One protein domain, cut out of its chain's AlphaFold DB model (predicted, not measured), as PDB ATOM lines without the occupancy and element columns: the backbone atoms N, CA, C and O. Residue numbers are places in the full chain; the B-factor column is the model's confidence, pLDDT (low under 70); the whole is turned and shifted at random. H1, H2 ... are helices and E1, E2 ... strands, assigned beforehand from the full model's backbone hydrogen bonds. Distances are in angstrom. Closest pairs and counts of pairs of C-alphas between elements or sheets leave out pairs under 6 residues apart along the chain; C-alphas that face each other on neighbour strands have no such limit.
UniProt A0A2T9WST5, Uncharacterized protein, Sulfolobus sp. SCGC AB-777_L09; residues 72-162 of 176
ATOM      1  N   VAL A  72     -29.294  47.978   1.434       88.69
ATOM      2  CA  VAL A  72     -29.305  47.542   0.031       88.69
ATOM      3  C   VAL A  72     -28.062  46.689  -0.227       88.69
ATOM      4  O   VAL A  72     -26.932  47.162  -0.101       88.69
ATOM      5  N   ILE A  73     -28.276  45.421  -0.572       91.06
ATOM      6  CA  ILE A  73     -27.209  44.477  -0.923       91.06
ATOM      7  C   ILE A  73     -26.845  44.645  -2.392       91.06
ATOM      8  O   ILE A  73     -25.666  44.626  -2.747       91.06
ATOM      9  N   LYS A  74     -27.864  44.791  -3.245       93.56
ATOM     10  CA  LYS A  74     -27.697  44.968  -4.681       93.56
ATOM     11  C   LYS A  74     -28.866  45.729  -5.293       93.56
ATOM     12  O   LYS A  74     -30.017  45.468  -4.962       93.56
ATOM     13  N   VAL A  75     -28.537  46.603  -6.240       95.62
ATOM     14  CA  VAL A  75     -29.464  47.110  -7.256       95.62
ATOM     15  C   VAL A  75     -29.147  46.373  -8.556       95.62
ATOM     16  O   VAL A  75     -27.981  46.307  -8.959       95.62
ATOM     17  N   PHE A  76     -30.151  45.747  -9.155       96.06
ATOM     18  CA  PHE A  76     -30.032  45.023 -10.416       96.06
ATOM     19  C   PHE A  76     -30.155  45.984 -11.607       96.06
ATOM     20  O   PHE A  76     -30.595  47.123 -11.469       96.06
ATOM     21  N   GLU A  77     -29.748  45.532 -12.794       94.69
ATOM     22  CA  GLU A  77     -29.780  46.347 -14.018       94.69
ATOM     23  C   GLU A  77     -31.210  46.703 -14.459       94.69
ATOM     24  O   GLU A  77     -31.419  47.719 -15.114       94.69
ATOM     25  N   ASP A  78     -32.194  45.893 -14.061       92.62
ATOM     26  CA  ASP A  78     -33.627  46.124 -14.274       92.62
ATOM     27  C   ASP A  78     -34.250  47.083 -13.233       92.62
ATOM     28  O   ASP A  78     -35.470  47.203 -13.154       92.62
ATOM     29  N   GLY A  79     -33.428  47.734 -12.400       91.50
ATOM     30  CA  GLY A  79     -33.858  48.696 -11.381       91.50
ATOM     31  C   GLY A  79     -34.436  48.070 -10.109       91.50
ATOM     32  O   GLY A  79     -34.666  48.778  -9.128       91.50
ATOM     33  N   SER A  80     -34.636  46.751 -10.086       95.62
ATOM     34  CA  SER A  80     -35.063  46.024  -8.890       95.62
ATOM     35  C   SER A  80     -33.946  45.949  -7.842       95.62
ATOM     36  O   SER A  80     -32.766  46.186  -8.127       95.62
ATOM     37  N   MET A  81     -34.300  45.632  -6.597       95.38
ATOM     38  CA  MET A  81     -33.372  45.679  -5.469       95.38
ATOM     39  C   MET A  81     -33.489  44.448  -4.580       95.38
ATOM     40  O   MET A  81     -34.581  43.946  -4.321       95.38
ATOM     41  N   LEU A  82     -32.340  44.002  -4.078       94.94
ATOM     42  CA  LEU A  82     -32.227  43.056  -2.976       94.94
ATOM     43  C   LEU A  82     -31.717  43.813  -1.746       94.94
ATOM     44  O   LEU A  82     -30.605  44.352  -1.771       94.94
ATOM     45  N   SER A  83     -32.493  43.831  -0.668       91.75
ATOM     46  CA  SER A  83     -32.137  44.489   0.595       91.75
ATOM     47  C   SER A  83     -32.157  43.520   1.772       91.75
ATOM     48  O   SER A  83     -33.015  42.648   1.849       91.75
ATOM     49  N   GLU A  84     -31.220  43.677   2.706       88.75
ATOM     50  CA  GLU A  84     -31.267  43.019   4.015       88.75
ATOM     51  C   GLU A  84     -32.193  43.837   4.921       88.75
ATOM     52  O   GLU A  84     -31.851  44.964   5.280       88.75
ATOM     53  N   GLY A  85     -33.368  43.296   5.249       79.88
ATOM     54  CA  GLY A  85     -34.328  43.938   6.149       79.88
ATOM     55  C   GLY A  85     -33.824  43.884   7.586       79.88
ATOM     56  O   GLY A  85     -33.466  44.908   8.160       79.88
ATOM     57  N   ILE A  86     -33.703  42.663   8.116       78.75
ATOM     58  CA  ILE A  86     -33.126  42.380   9.433       78.75
ATOM     59  C   ILE A  86     -31.851  41.553   9.245       78.75
ATOM     60  O   ILE A  86     -31.850  40.586   8.479       78.75
ATOM     61  N   TYR A  87     -30.783  41.904   9.976       77.50
ATOM     62  CA  TYR A  87     -29.440  41.329   9.835       77.50
ATOM     63  C   TYR A  87     -29.436  39.804   9.676       77.50
ATOM     64  O   TYR A  87     -29.604  39.045  10.630       77.50
ATOM     65  N   SER A  88     -29.169  39.351   8.452       76.50
ATOM     66  CA  SER A  88     -29.086  37.943   8.085       76.50
ATOM     67  C   SER A  88     -30.325  37.112   8.412       76.50
ATOM     68  O   SER A  88     -30.227  35.892   8.523       76.50
ATOM     69  N   VAL A  89     -31.489  37.741   8.566       83.56
ATOM     70  CA  VAL A  89     -32.771  37.077   8.837       83.56
ATOM     71  C   VAL A  89     -33.743  37.293   7.707       83.56
ATOM     72  O   VAL A  89     -34.281  36.314   7.203       83.56
ATOM     73  N   GLU A  90     -33.949  38.541   7.300       89.00
ATOM     74  CA  GLU A  90     -34.907  38.872   6.253       89.00
ATOM     75  C   GLU A  90     -34.199  39.536   5.085       89.00
ATOM     76  O   GLU A  90     -33.416  40.471   5.263       89.00
ATOM     77  N   TYR A  91     -34.494  39.044   3.887       92.56
ATOM     78  CA  TYR A  91     -34.049  39.634   2.638       92.56
ATOM     79  C   TYR A  91     -35.261  39.936   1.773       92.56
ATOM     80  O   TYR A  91     -36.038  39.037   1.448       92.56
ATOM     81  N   ASP A  92     -35.388  41.195   1.387       93.06
ATOM     82  CA  ASP A  92     -36.488  41.697   0.581       93.06
ATOM     83  C   ASP A  92     -36.063  41.866  -0.864       93.06
ATOM     84  O   ASP A  92     -34.973  42.355  -1.165       93.06
ATOM     85  N   ILE A  93     -36.962  41.459  -1.752       93.88
ATOM     86  CA  ILE A  93     -36.842  41.631  -3.190       93.88
ATOM     87  C   ILE A  93     -37.900  42.636  -3.607       93.88
ATOM     88  O   ILE A  93     -39.100  42.352  -3.569       93.88
ATOM     89  N   LEU A  94     -37.430  43.816  -3.983       93.31
ATOM     90  CA  LEU A  94     -38.247  44.946  -4.390       93.31
ATOM     91  C   LEU A  94     -38.148  45.112  -5.904       93.31
ATOM     92  O   LEU A  94     -37.061  44.986  -6.465       93.31
ATOM     93  N   ASN A  95     -39.250  45.422  -6.578       92.12
ATOM     94  CA  ASN A  95     -39.190  45.821  -7.985       92.12
ATOM     95  C   ASN A  95     -38.696  47.267  -8.158       92.12
ATOM     96  O   ASN A  95     -38.446  47.968  -7.179       92.12
ATOM     97  N   GLU A  96     -38.572  47.725  -9.406       89.81
ATOM     98  CA  GLU A  96     -38.145  49.096  -9.739       89.81
ATOM     99  C   GLU A  96     -39.008  50.176  -9.056       89.81
ATOM    100  O   GLU A  96     -38.512  51.230  -8.665       89.81
ATOM    101  N   GLY A  97     -40.300  49.898  -8.847       86.88
ATOM    102  CA  GLY A  97     -41.223  50.790  -8.144       86.88
ATOM    103  C   GLY A  97     -41.106  50.760  -6.616       86.88
ATOM    104  O   GLY A  97     -41.880  51.441  -5.947       86.88
ATOM    105  N   GLY A  98     -40.188  49.965  -6.057       84.19
ATOM    106  CA  GLY A  98     -40.008  49.790  -4.615       84.19
ATOM    107  C   GLY A  98     -41.047  48.881  -3.953       84.19
ATOM    108  O   GLY A  98     -41.116  48.832  -2.725       84.19
ATOM    109  N   TRP A  99     -41.862  48.162  -4.729       88.94
ATOM    110  CA  TRP A  99     -42.865  47.245  -4.186       88.94
ATOM    111  C   TRP A  99     -42.246  45.889  -3.857       88.94
ATOM    112  O   TRP A  99     -41.517  45.326  -4.674       88.94
ATOM    113  N   LEU A 100     -42.586  45.347  -2.684       89.88
ATOM    114  CA  LEU A 100     -42.161  44.019  -2.246       89.88
ATOM    115  C   LEU A 100     -42.784  42.926  -3.119       89.88
ATOM    116  O   LEU A 100     -44.000  42.735  -3.112       89.88
ATOM    117  N   GLU A 101     -41.944  42.183  -3.838       91.44
ATOM    118  CA  GLU A 101     -42.364  41.043  -4.657       91.44
ATOM    119  C   GLU A 101     -42.159  39.705  -3.949       91.44
ATOM    120  O   GLU A 101     -42.986  38.798  -4.072       91.44
ATOM    121  N   ALA A 102     -41.063  39.575  -3.203       93.00
ATOM    122  CA  ALA A 102     -40.776  38.388  -2.417       93.00
ATOM    123  C   ALA A 102     -39.938  38.731  -1.185       93.00
ATOM    124  O   ALA A 102     -39.106  39.637  -1.216       93.00
ATOM    125  N   ARG A 103     -40.130  37.953  -0.119       93.75
ATOM    126  CA  ARG A 103     -39.326  38.007   1.102       93.75
ATOM    127  C   ARG A 103     -38.737  36.642   1.408       93.75
ATOM    128  O   ARG A 103     -39.460  35.649   1.456       93.75
ATOM    129  N   ILE A 104     -37.437  36.603   1.657       93.94
ATOM    130  CA  ILE A 104     -36.707  35.417   2.098       93.94
ATOM    131  C   ILE A 104     -36.484  35.549   3.604       93.94
ATOM    132  O   ILE A 104     -35.855  36.504   4.052       93.94
ATOM    133  N   ILE A 105     -36.978  34.586   4.376       91.38
ATOM    134  CA  ILE A 105     -36.850  34.531   5.834       91.38
ATOM    135  C   ILE A 105     -35.972  33.337   6.196       91.38
ATOM    136  O   ILE A 105     -36.278  32.197   5.839       91.38
ATOM    137  N   LEU A 106     -34.878  33.604   6.904       90.38
ATOM    138  CA  LEU A 106     -33.882  32.613   7.289       90.38
ATOM    139  C   LEU A 106     -34.014  32.228   8.760       90.38
ATOM    140  O   LEU A 106     -33.676  33.005   9.661       90.38
ATOM    141  N   TYR A 107     -34.394  30.975   8.979       87.31
ATOM    142  CA  TYR A 107     -34.244  30.281  10.248       87.31
ATOM    143  C   TYR A 107     -32.936  29.485  10.239       87.31
ATOM    144  O   TYR A 107     -32.303  29.314   9.198       87.31
ATOM    145  N   ASN A 108     -32.509  28.990  11.397       83.12
ATOM    146  CA  ASN A 108     -31.266  28.233  11.535       83.12
ATOM    147  C   ASN A 108     -31.233  26.967  10.659       83.12
ATOM    148  O   ASN A 108     -30.189  26.659  10.075       83.12
ATOM    149  N   ASP A 109     -32.362  26.270  10.548       82.62
ATOM    150  CA  ASP A 109     -32.523  24.969   9.889       82.62
ATOM    151  C   ASP A 109     -33.444  24.990   8.656       82.62
ATOM    152  O   ASP A 109     -33.581  23.974   7.972       82.62
ATOM    153  N   ARG A 110     -34.074  26.131   8.361       89.12
ATOM    154  CA  ARG A 110     -35.000  26.272   7.236       89.12
ATOM    155  C   ARG A 110     -35.034  27.679   6.658       89.12
ATOM    156  O   ARG A 110     -34.701  28.668   7.309       89.12
ATOM    157  N   VAL A 111     -35.519  27.763   5.431       92.62
ATOM    158  CA  VAL A 111     -35.712  28.996   4.675       92.62
ATOM    159  C   VAL A 111     -37.144  29.054   4.199       92.62
ATOM    160  O   VAL A 111     -37.645  28.091   3.626       92.62
ATOM    161  N   ILE A 112     -37.789  30.196   4.392       92.50
ATOM    162  CA  ILE A 112     -39.133  30.444   3.881       92.50
ATOM    163  C   ILE A 112     -39.055  31.561   2.850       92.50
ATOM    164  O   ILE A 112     -38.560  32.642   3.152       92.50
ATOM    165  N   ILE A 113     -39.579  31.322   1.649       94.88
ATOM    166  CA  ILE A 113     -39.810  32.376   0.659       94.88
ATOM    167  C   ILE A 113     -41.299  32.704   0.654       94.88
ATOM    168  O   ILE A 113     -42.124  31.863   0.290       94.88
ATOM    169  N   LYS A 114     -41.641  33.925   1.064       92.81
ATOM    170  CA  LYS A 114     -42.993  34.483   0.994       92.81
ATOM    171  C   LYS A 114     -43.133  35.287  -0.301       92.81
ATOM    172  O   LYS A 114     -42.418  36.264  -0.501       92.81
ATOM    173  N   PHE A 115     -44.059  34.874  -1.155       91.06
ATOM    174  CA  PHE A 115     -44.568  35.640  -2.292       91.06
ATOM    175  C   PHE A 115     -45.912  36.281  -1.911       91.06
ATOM    176  O   PHE A 115     -46.440  36.035  -0.825       91.06
ATOM    177  N   SER A 116     -46.483  37.086  -2.805       83.25
ATOM    178  CA  SER A 116     -47.772  37.756  -2.578       83.25
ATOM    179  C   SER A 116     -48.937  36.792  -2.311       83.25
ATOM    180  O   SER A 116     -49.832  37.115  -1.529       83.25
ATOM    181  N   ASP A 117     -48.924  35.609  -2.927       82.69
ATOM    182  CA  ASP A 117     -50.016  34.630  -2.921       82.69
ATOM    183  C   ASP A 117     -49.684  33.315  -2.196       82.69
ATOM    184  O   ASP A 117     -50.590  32.565  -1.828       82.69
ATOM    185  N   LYS A 118     -48.398  33.019  -1.975       90.25
ATOM    186  CA  LYS A 118     -47.948  31.737  -1.419       90.25
ATOM    187  C   LYS A 118     -46.674  31.856  -0.594       90.25
ATOM    188  O   LYS A 118     -45.876  32.772  -0.768       90.25
ATOM    189  N   SER A 119     -46.434  30.855   0.245       89.94
ATOM    190  CA  SER A 119     -45.162  30.644   0.936       89.94
ATOM    191  C   SER A 119     -44.598  29.272   0.594       89.94
ATOM    192  O   SER A 119     -45.348  28.296   0.568       89.94
ATOM    193  N   VAL A 120     -43.289  29.191   0.367       92.00
ATOM    194  CA  VAL A 120     -42.575  27.928   0.137       92.00
ATOM    195  C   VAL A 120     -41.485  27.781   1.191       92.00
ATOM    196  O   VAL A 120     -40.743  28.731   1.435       92.00
ATOM    197  N   GLU A 121     -41.400  26.608   1.812       92.06
ATOM    198  CA  GLU A 121     -40.426  26.280   2.856       92.06
ATOM    199  C   GLU A 121     -39.400  25.274   2.321       92.06
ATOM    200  O   GLU A 121     -39.757  24.330   1.619       92.06
ATOM    201  N   TYR A 122     -38.131  25.491   2.660       91.94
ATOM    202  CA  TYR A 122     -36.999  24.640   2.305       91.94
ATOM    203  C   TYR A 122     -36.209  24.309   3.563       91.94
ATOM    204  O   TYR A 122     -35.887  25.206   4.345       91.94
ATOM    205  N   LYS A 123     -35.848  23.040   3.748       90.69
ATOM    206  CA  LYS A 123     -35.039  22.599   4.883       90.69
ATOM    207  C   LYS A 123     -33.568  22.608   4.485       90.69
ATOM    208  O   LYS A 123     -33.094  21.707   3.800       90.69
ATOM    209  N   ILE A 124     -32.887  23.684   4.853       89.75
ATOM    210  CA  ILE A 124     -31.499  23.966   4.492       89.75
ATOM    211  C   ILE A 124     -30.903  24.915   5.531       89.75
ATOM    212  O   ILE A 124     -31.590  25.787   6.066       89.75
ATOM    213  N   ASN A 125     -29.610  24.766   5.823       87.88
ATOM    214  CA  ASN A 125     -28.978  25.581   6.851       87.88
ATOM    215  C   ASN A 125     -28.853  27.064   6.448       87.88
ATOM    216  O   ASN A 125     -28.563  27.431   5.305       87.88
ATOM    217  N   LYS A 126     -28.985  27.937   7.445       88.44
ATOM    218  CA  LYS A 126     -28.883  29.392   7.280       88.44
ATOM    219  C   LYS A 126     -27.583  29.854   6.618       88.44
ATOM    220  O   LYS A 126     -27.587  30.725   5.751       88.44
ATOM    221  N   ALA A 127     -26.453  29.290   7.045       88.12
ATOM    222  CA  ALA A 127     -25.129  29.751   6.629       88.12
ATOM    223  C   ALA A 127     -24.878  29.554   5.125       88.12
ATOM    224  O   ALA A 127     -24.351  30.459   4.473       88.12
ATOM    225  N   SER A 128     -25.287  28.410   4.564       90.25
ATOM    226  CA  SER A 128     -25.154  28.151   3.123       90.25
ATOM    227  C   SER A 128     -26.039  29.088   2.317       90.25
ATOM    228  O   SER A 128     -25.620  29.583   1.276       90.25
ATOM    229  N   VAL A 129     -27.231  29.389   2.830       93.44
ATOM    230  CA  VAL A 129     -28.199  30.251   2.147       93.44
ATOM    231  C   VAL A 129     -27.713  31.694   2.107       93.44
ATOM    232  O   VAL A 129     -27.738  32.299   1.045       93.44
ATOM    233  N   ILE A 130     -27.190  32.237   3.212       91.69
ATOM    234  CA  ILE A 130     -26.609  33.594   3.227       91.69
ATOM    235  C   ILE A 130     -25.474  33.706   2.208       91.69
ATOM    236  O   ILE A 130     -25.364  34.712   1.502       91.69
ATOM    237  N   LYS A 131     -24.618  32.680   2.129       92.56
ATOM    238  CA  LYS A 131     -23.537  32.640   1.145       92.56
ATOM    239  C   LYS A 131     -24.099  32.628  -0.280       92.56
ATOM    240  O   LYS A 131     -23.707  33.467  -1.082       92.56
ATOM    241  N   ALA A 132     -25.065  31.754  -0.556       94.94
ATOM    242  CA  ALA A 132     -25.724  31.654  -1.853       94.94
ATOM    243  C   ALA A 132     -26.415  32.965  -2.269       94.94
ATOM    244  O   ALA A 132     -26.253  33.397  -3.405       94.94
ATOM    245  N   ILE A 133     -27.120  33.642  -1.352       95.12
ATOM    246  CA  ILE A 133     -27.746  34.949  -1.608       95.12
ATOM    247  C   ILE A 133     -26.694  35.948  -2.092       95.12
ATOM    248  O   ILE A 133     -26.888  36.588  -3.123       95.12
ATOM    249  N   LYS A 134     -25.565  36.066  -1.382       93.00
ATOM    250  CA  LYS A 134     -24.494  37.009  -1.741       93.00
ATOM    251  C   LYS A 134     -23.837  36.650  -3.070       93.00
ATOM    252  O   LYS A 134     -23.691  37.522  -3.923       93.00
ATOM    253  N   ASP A 135     -23.476  35.383  -3.252       95.56
ATOM    254  CA  ASP A 135     -22.794  34.903  -4.455       95.56
ATOM    255  C   ASP A 135     -23.686  35.084  -5.696       95.56
ATOM    256  O   ASP A 135     -23.259  35.653  -6.706       95.56
ATOM    257  N   PHE A 136     -24.959  34.682  -5.612       96.94
ATOM    258  CA  PHE A 136     -25.892  34.807  -6.729       96.94
ATOM    259  C   PHE A 136     -26.279  36.247  -7.004       96.94
ATOM    260  O   PHE A 136     -26.271  36.628  -8.172       96.94
ATOM    261  N   ALA A 137     -26.528  37.062  -5.972       94.44
ATOM    262  CA  ALA A 137     -26.785  38.485  -6.162       94.44
ATOM    263  C   ALA A 137     -25.638  39.122  -6.953       94.44
ATOM    264  O   ALA A 137     -25.879  39.758  -7.974       94.44
ATOM    265  N   MET A 138     -24.382  38.883  -6.569       93.94
ATOM    266  CA  MET A 138     -23.233  39.445  -7.288       93.94
ATOM    267  C   MET A 138     -23.117  38.929  -8.728       93.94
ATOM    268  O   MET A 138     -22.802  39.714  -9.619       93.94
ATOM    269  N   SER A 139     -23.432  37.655  -8.977       95.19
ATOM    270  CA  SER A 139     -23.324  37.032 -10.308       95.19
ATOM    271  C   SER A 139     -24.501  37.282 -11.266       95.19
ATOM    272  O   SER A 139     -24.436  36.862 -12.423       95.19
ATOM    273  N   SER A 140     -25.598  37.875 -10.792       96.88
ATOM    274  CA  SER A 140     -26.831  38.067 -11.568       96.88
ATOM    275  C   SER A 140     -27.025  39.513 -12.002       96.88
ATOM    276  O   SER A 140     -26.873  40.427 -11.194       96.88
ATOM    277  N   SER A 141     -27.392  39.727 -13.266       94.94
ATOM    278  CA  SER A 141     -27.694  41.066 -13.799       94.94
ATOM    279  C   SER A 141     -29.116  41.524 -13.474       94.94
ATOM    280  O   SER A 141     -29.312  42.690 -13.145       94.94
ATOM    281  N   THR A 142     -30.093  40.612 -13.499       96.44
ATOM    282  CA  THR A 142     -31.516  40.897 -13.243       96.44
ATOM    283  C   THR A 142     -32.029  40.143 -12.020       96.44
ATOM    284  O   THR A 142     -31.464  39.110 -11.630       96.44
ATOM    285  N   LYS A 143     -33.137  40.615 -11.437       95.06
ATOM    286  CA  LYS A 143     -33.809  39.914 -10.331       95.06
ATOM    287  C   LYS A 143     -34.302  38.536 -10.745       95.06
ATOM    288  O   LYS A 143     -34.176  37.592  -9.970       95.06
ATOM    289  N   ASP A 144     -34.828  38.396 -11.959       94.75
ATOM    290  CA  ASP A 144     -35.337  37.107 -12.437       94.75
ATOM    291  C   ASP A 144     -34.217  36.062 -12.565       94.75
ATOM    292  O   ASP A 144     -34.409  34.905 -12.186       94.75
ATOM    293  N   ASP A 145     -33.025  36.461 -13.028       96.25
ATOM    294  CA  ASP A 145     -31.857  35.572 -13.066       96.25
ATOM    295  C   ASP A 145     -31.397  35.184 -11.654       96.25
ATOM    296  O   ASP A 145     -31.161  34.004 -11.379       96.25
ATOM    297  N   PHE A 146     -31.340  36.156 -10.735       97.06
ATOM    298  CA  PHE A 146     -31.039  35.898  -9.327       97.06
ATOM    299  C   PHE A 146     -32.024  34.892  -8.721       97.06
ATOM    300  O   PHE A 146     -31.606  33.872  -8.171       97.06
ATOM    301  N   MET A 147     -33.328  35.141  -8.866       95.69
ATOM    302  CA  MET A 147     -34.377  34.290  -8.306       95.69
ATOM    303  C   MET A 147     -34.352  32.889  -8.894       95.69
ATOM    304  O   MET A 147     -34.504  31.913  -8.161       95.69
ATOM    305  N   LYS A 148     -34.100  32.763 -10.198       96.31
ATOM    306  CA  LYS A 148     -33.967  31.462 -10.849       96.31
ATOM    307  C   LYS A 148     -32.787  30.665 -10.288       96.31
ATOM    308  O   LYS A 148     -32.967  29.500  -9.933       96.31
ATOM    309  N   LYS A 149     -31.602  31.278 -10.174       96.75
ATOM    310  CA  LYS A 149     -30.410  30.632  -9.587       96.75
ATOM    311  C   LYS A 149     -30.643  30.256  -8.125       96.75
ATOM    312  O   LYS A 149     -30.338  29.135  -7.723       96.75
ATOM    313  N   PHE A 150     -31.229  31.164  -7.351       96.62
ATOM    314  CA  PHE A 150     -31.472  30.966  -5.927       96.62
ATOM    315  C   PHE A 150     -32.500  29.861  -5.653       96.62
ATOM    316  O   PHE A 150     -32.241  28.972  -4.847       96.62
ATOM    317  N   ILE A 151     -33.630  29.850  -6.367       94.56
ATOM    318  CA  ILE A 151     -34.644  28.794  -6.234       94.56
ATOM    319  C   ILE A 151     -34.090  27.440  -6.692       94.56
ATOM    320  O   ILE A 151     -34.365  26.434  -6.042       94.56
ATOM    321  N   SER A 152     -33.293  27.391  -7.768       94.44
ATOM    322  CA  SER A 152     -32.627  26.145  -8.185       94.44
ATOM    323  C   SER A 152     -31.746  25.600  -7.064       94.44
ATOM    324  O   SER A 152     -31.915  24.457  -6.658       94.44
ATOM    325  N   PHE A 153     -30.888  26.448  -6.490       94.94
ATOM    326  CA  PHE A 153     -30.033  26.069  -5.368       94.94
ATOM    327  C   PHE A 153     -30.828  25.510  -4.181       94.94
ATOM    328  O   PHE A 153     -30.438  24.488  -3.620       94.94
ATOM    329  N   LEU A 154     -31.941  26.150  -3.807       93.81
ATOM    330  CA  LEU A 154     -32.777  25.682  -2.699       93.81
ATOM    331  C   LEU A 154     -33.433  24.329  -2.990       93.81
ATOM    332  O   LEU A 154     -33.466  23.479  -2.107       93.81
ATOM    333  N   ASN A 155     -33.921  24.108  -4.212       91.19
ATOM    334  CA  ASN A 155     -34.496  22.821  -4.613       91.19
ATOM    335  C   ASN A 155     -33.450  21.698  -4.602       91.19
ATOM    336  O   ASN A 155     -33.727  20.612  -4.091       91.19
ATOM    337  N   ASP A 156     -32.253  21.977  -5.122       88.31
ATOM    338  CA  ASP A 156     -31.165  21.001  -5.246       88.31
ATOM    339  C   ASP A 156     -30.570  20.607  -3.884       88.31
ATOM    340  O   ASP A 156     -30.010  19.523  -3.742       88.31
ATOM    341  N   ASN A 157     -30.696  21.479  -2.878       85.38
ATOM    342  CA  ASN A 157     -30.118  21.300  -1.541       85.38
ATOM    343  C   ASN A 157     -31.182  21.192  -0.438       85.38
ATOM    344  O   ASN A 157     -30.872  21.376   0.737       85.38
ATOM    345  N   ASN A 158     -32.437  20.911  -0.795       84.88
ATOM    346  CA  ASN A 158     -33.484  20.673   0.189       84.88
ATOM    347  C   ASN A 158     -33.260  19.303   0.846       84.88
ATOM    348  O   ASN A 158     -33.245  18.276   0.157       84.88
ATOM    349  N   ASP A 159     -33.108  19.274   2.171       78.56
ATOM    350  CA  ASP A 159     -32.815  18.046   2.921       78.56
ATOM    351  C   ASP A 159     -33.869  16.960   2.677       78.56
ATOM    352  O   ASP A 159     -33.527  15.784   2.587       78.56
ATOM    353  N   GLU A 160     -35.147  17.316   2.524       75.31
ATOM    354  CA  GLU A 160     -36.200  16.333   2.235       75.31
ATOM    355  C   GLU A 160     -35.996  15.653   0.879       75.31
ATOM    356  O   GLU A 160     -36.048  14.425   0.789       75.31
ATOM    357  N   THR A 161     -35.697  16.438  -0.159       73.56
ATOM    358  CA  THR A 161     -35.383  15.928  -1.499       73.56
ATOM    359  C   THR A 161     -34.113  15.081  -1.469       73.56
ATOM    360  O   THR A 161     -34.073  13.999  -2.052       73.56
ATOM    361  N   THR A 162     -33.095  15.525  -0.729       70.62
ATOM    362  CA  THR A 162     -31.819  14.814  -0.569       70.62
ATOM    363  C   THR A 162     -32.003  13.477   0.152       70.62
ATOM    364  O   THR A 162     -31.476  12.452  -0.282       70.62
TER     365      THR A 162
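This is residues 72 to 162 of the 176 residues of an uncharacterized protein of Sulfolobus sp. SCGC AB-777_L09 (UniProt A0A2T9WST5). One twisted sheet of six strands forms a wall; the helical hairpin of H1 and H2 covers one face, the other face is bare, and short H3 follows at the far end of H2. The 91 printed residues hold E1 to E6, then H1 to H3, a mixed class; the antiparallel sheet has the order E1 E2 E3 E4 E5 E6. The whole is compact, with a radius of gyration of the C-alphas of 12.3 A and spans of 36 by 25 by 24 A.

Start at E1, residues 72 to 75, and go hairpin by hairpin along a meander, each strand the antiparallel neighbour of the one before: E2, 81 to 84; E3, 90 to 94; E4, 100 to 106; E5, 111 to 115; E6, 119 to 122. Within hydrogen-bond range you find N 73 and O 82 at 2.8 A, N 83 and O 92 at 2.9 A, N 91 and O 104 at 2.9 A, N 103 and O 114 at 2.9 A, and N 113 and O 120 at 2.8 A. Two layers, helices on one face of the sheet, come with H1, residues 126 to 139, height over the sheet 7.2 A, and H2, residues 143 to 156, height 8.8 A. H1 and H2 touch, closest C-alphas Phe 136 and Phe 146 at 5.9 A, and run opposite ways at 36 degrees, only just a steep tilt. In both, every O i to N i+4 pair is within hydrogen-bond range. H3, residues 159 to 162, too short for such a pair, is not on the sheet.

Find C-alpha 72 at (-29.305, 47.542, 0.031), where E1 begins. E4 spans 17.0 A, H1 20.0 A and H2 19.8 A from first to last C-alpha. H3 ends at C-alpha 162, (-31.819, 14.814, -0.569).

The two C-alphas farthest apart, of Gly 97 and Thr 162, are 37.9 A apart. The printed part has no cut, and its links are tight. No printed residue is under pLDDT 70; H3 has a mean of 75.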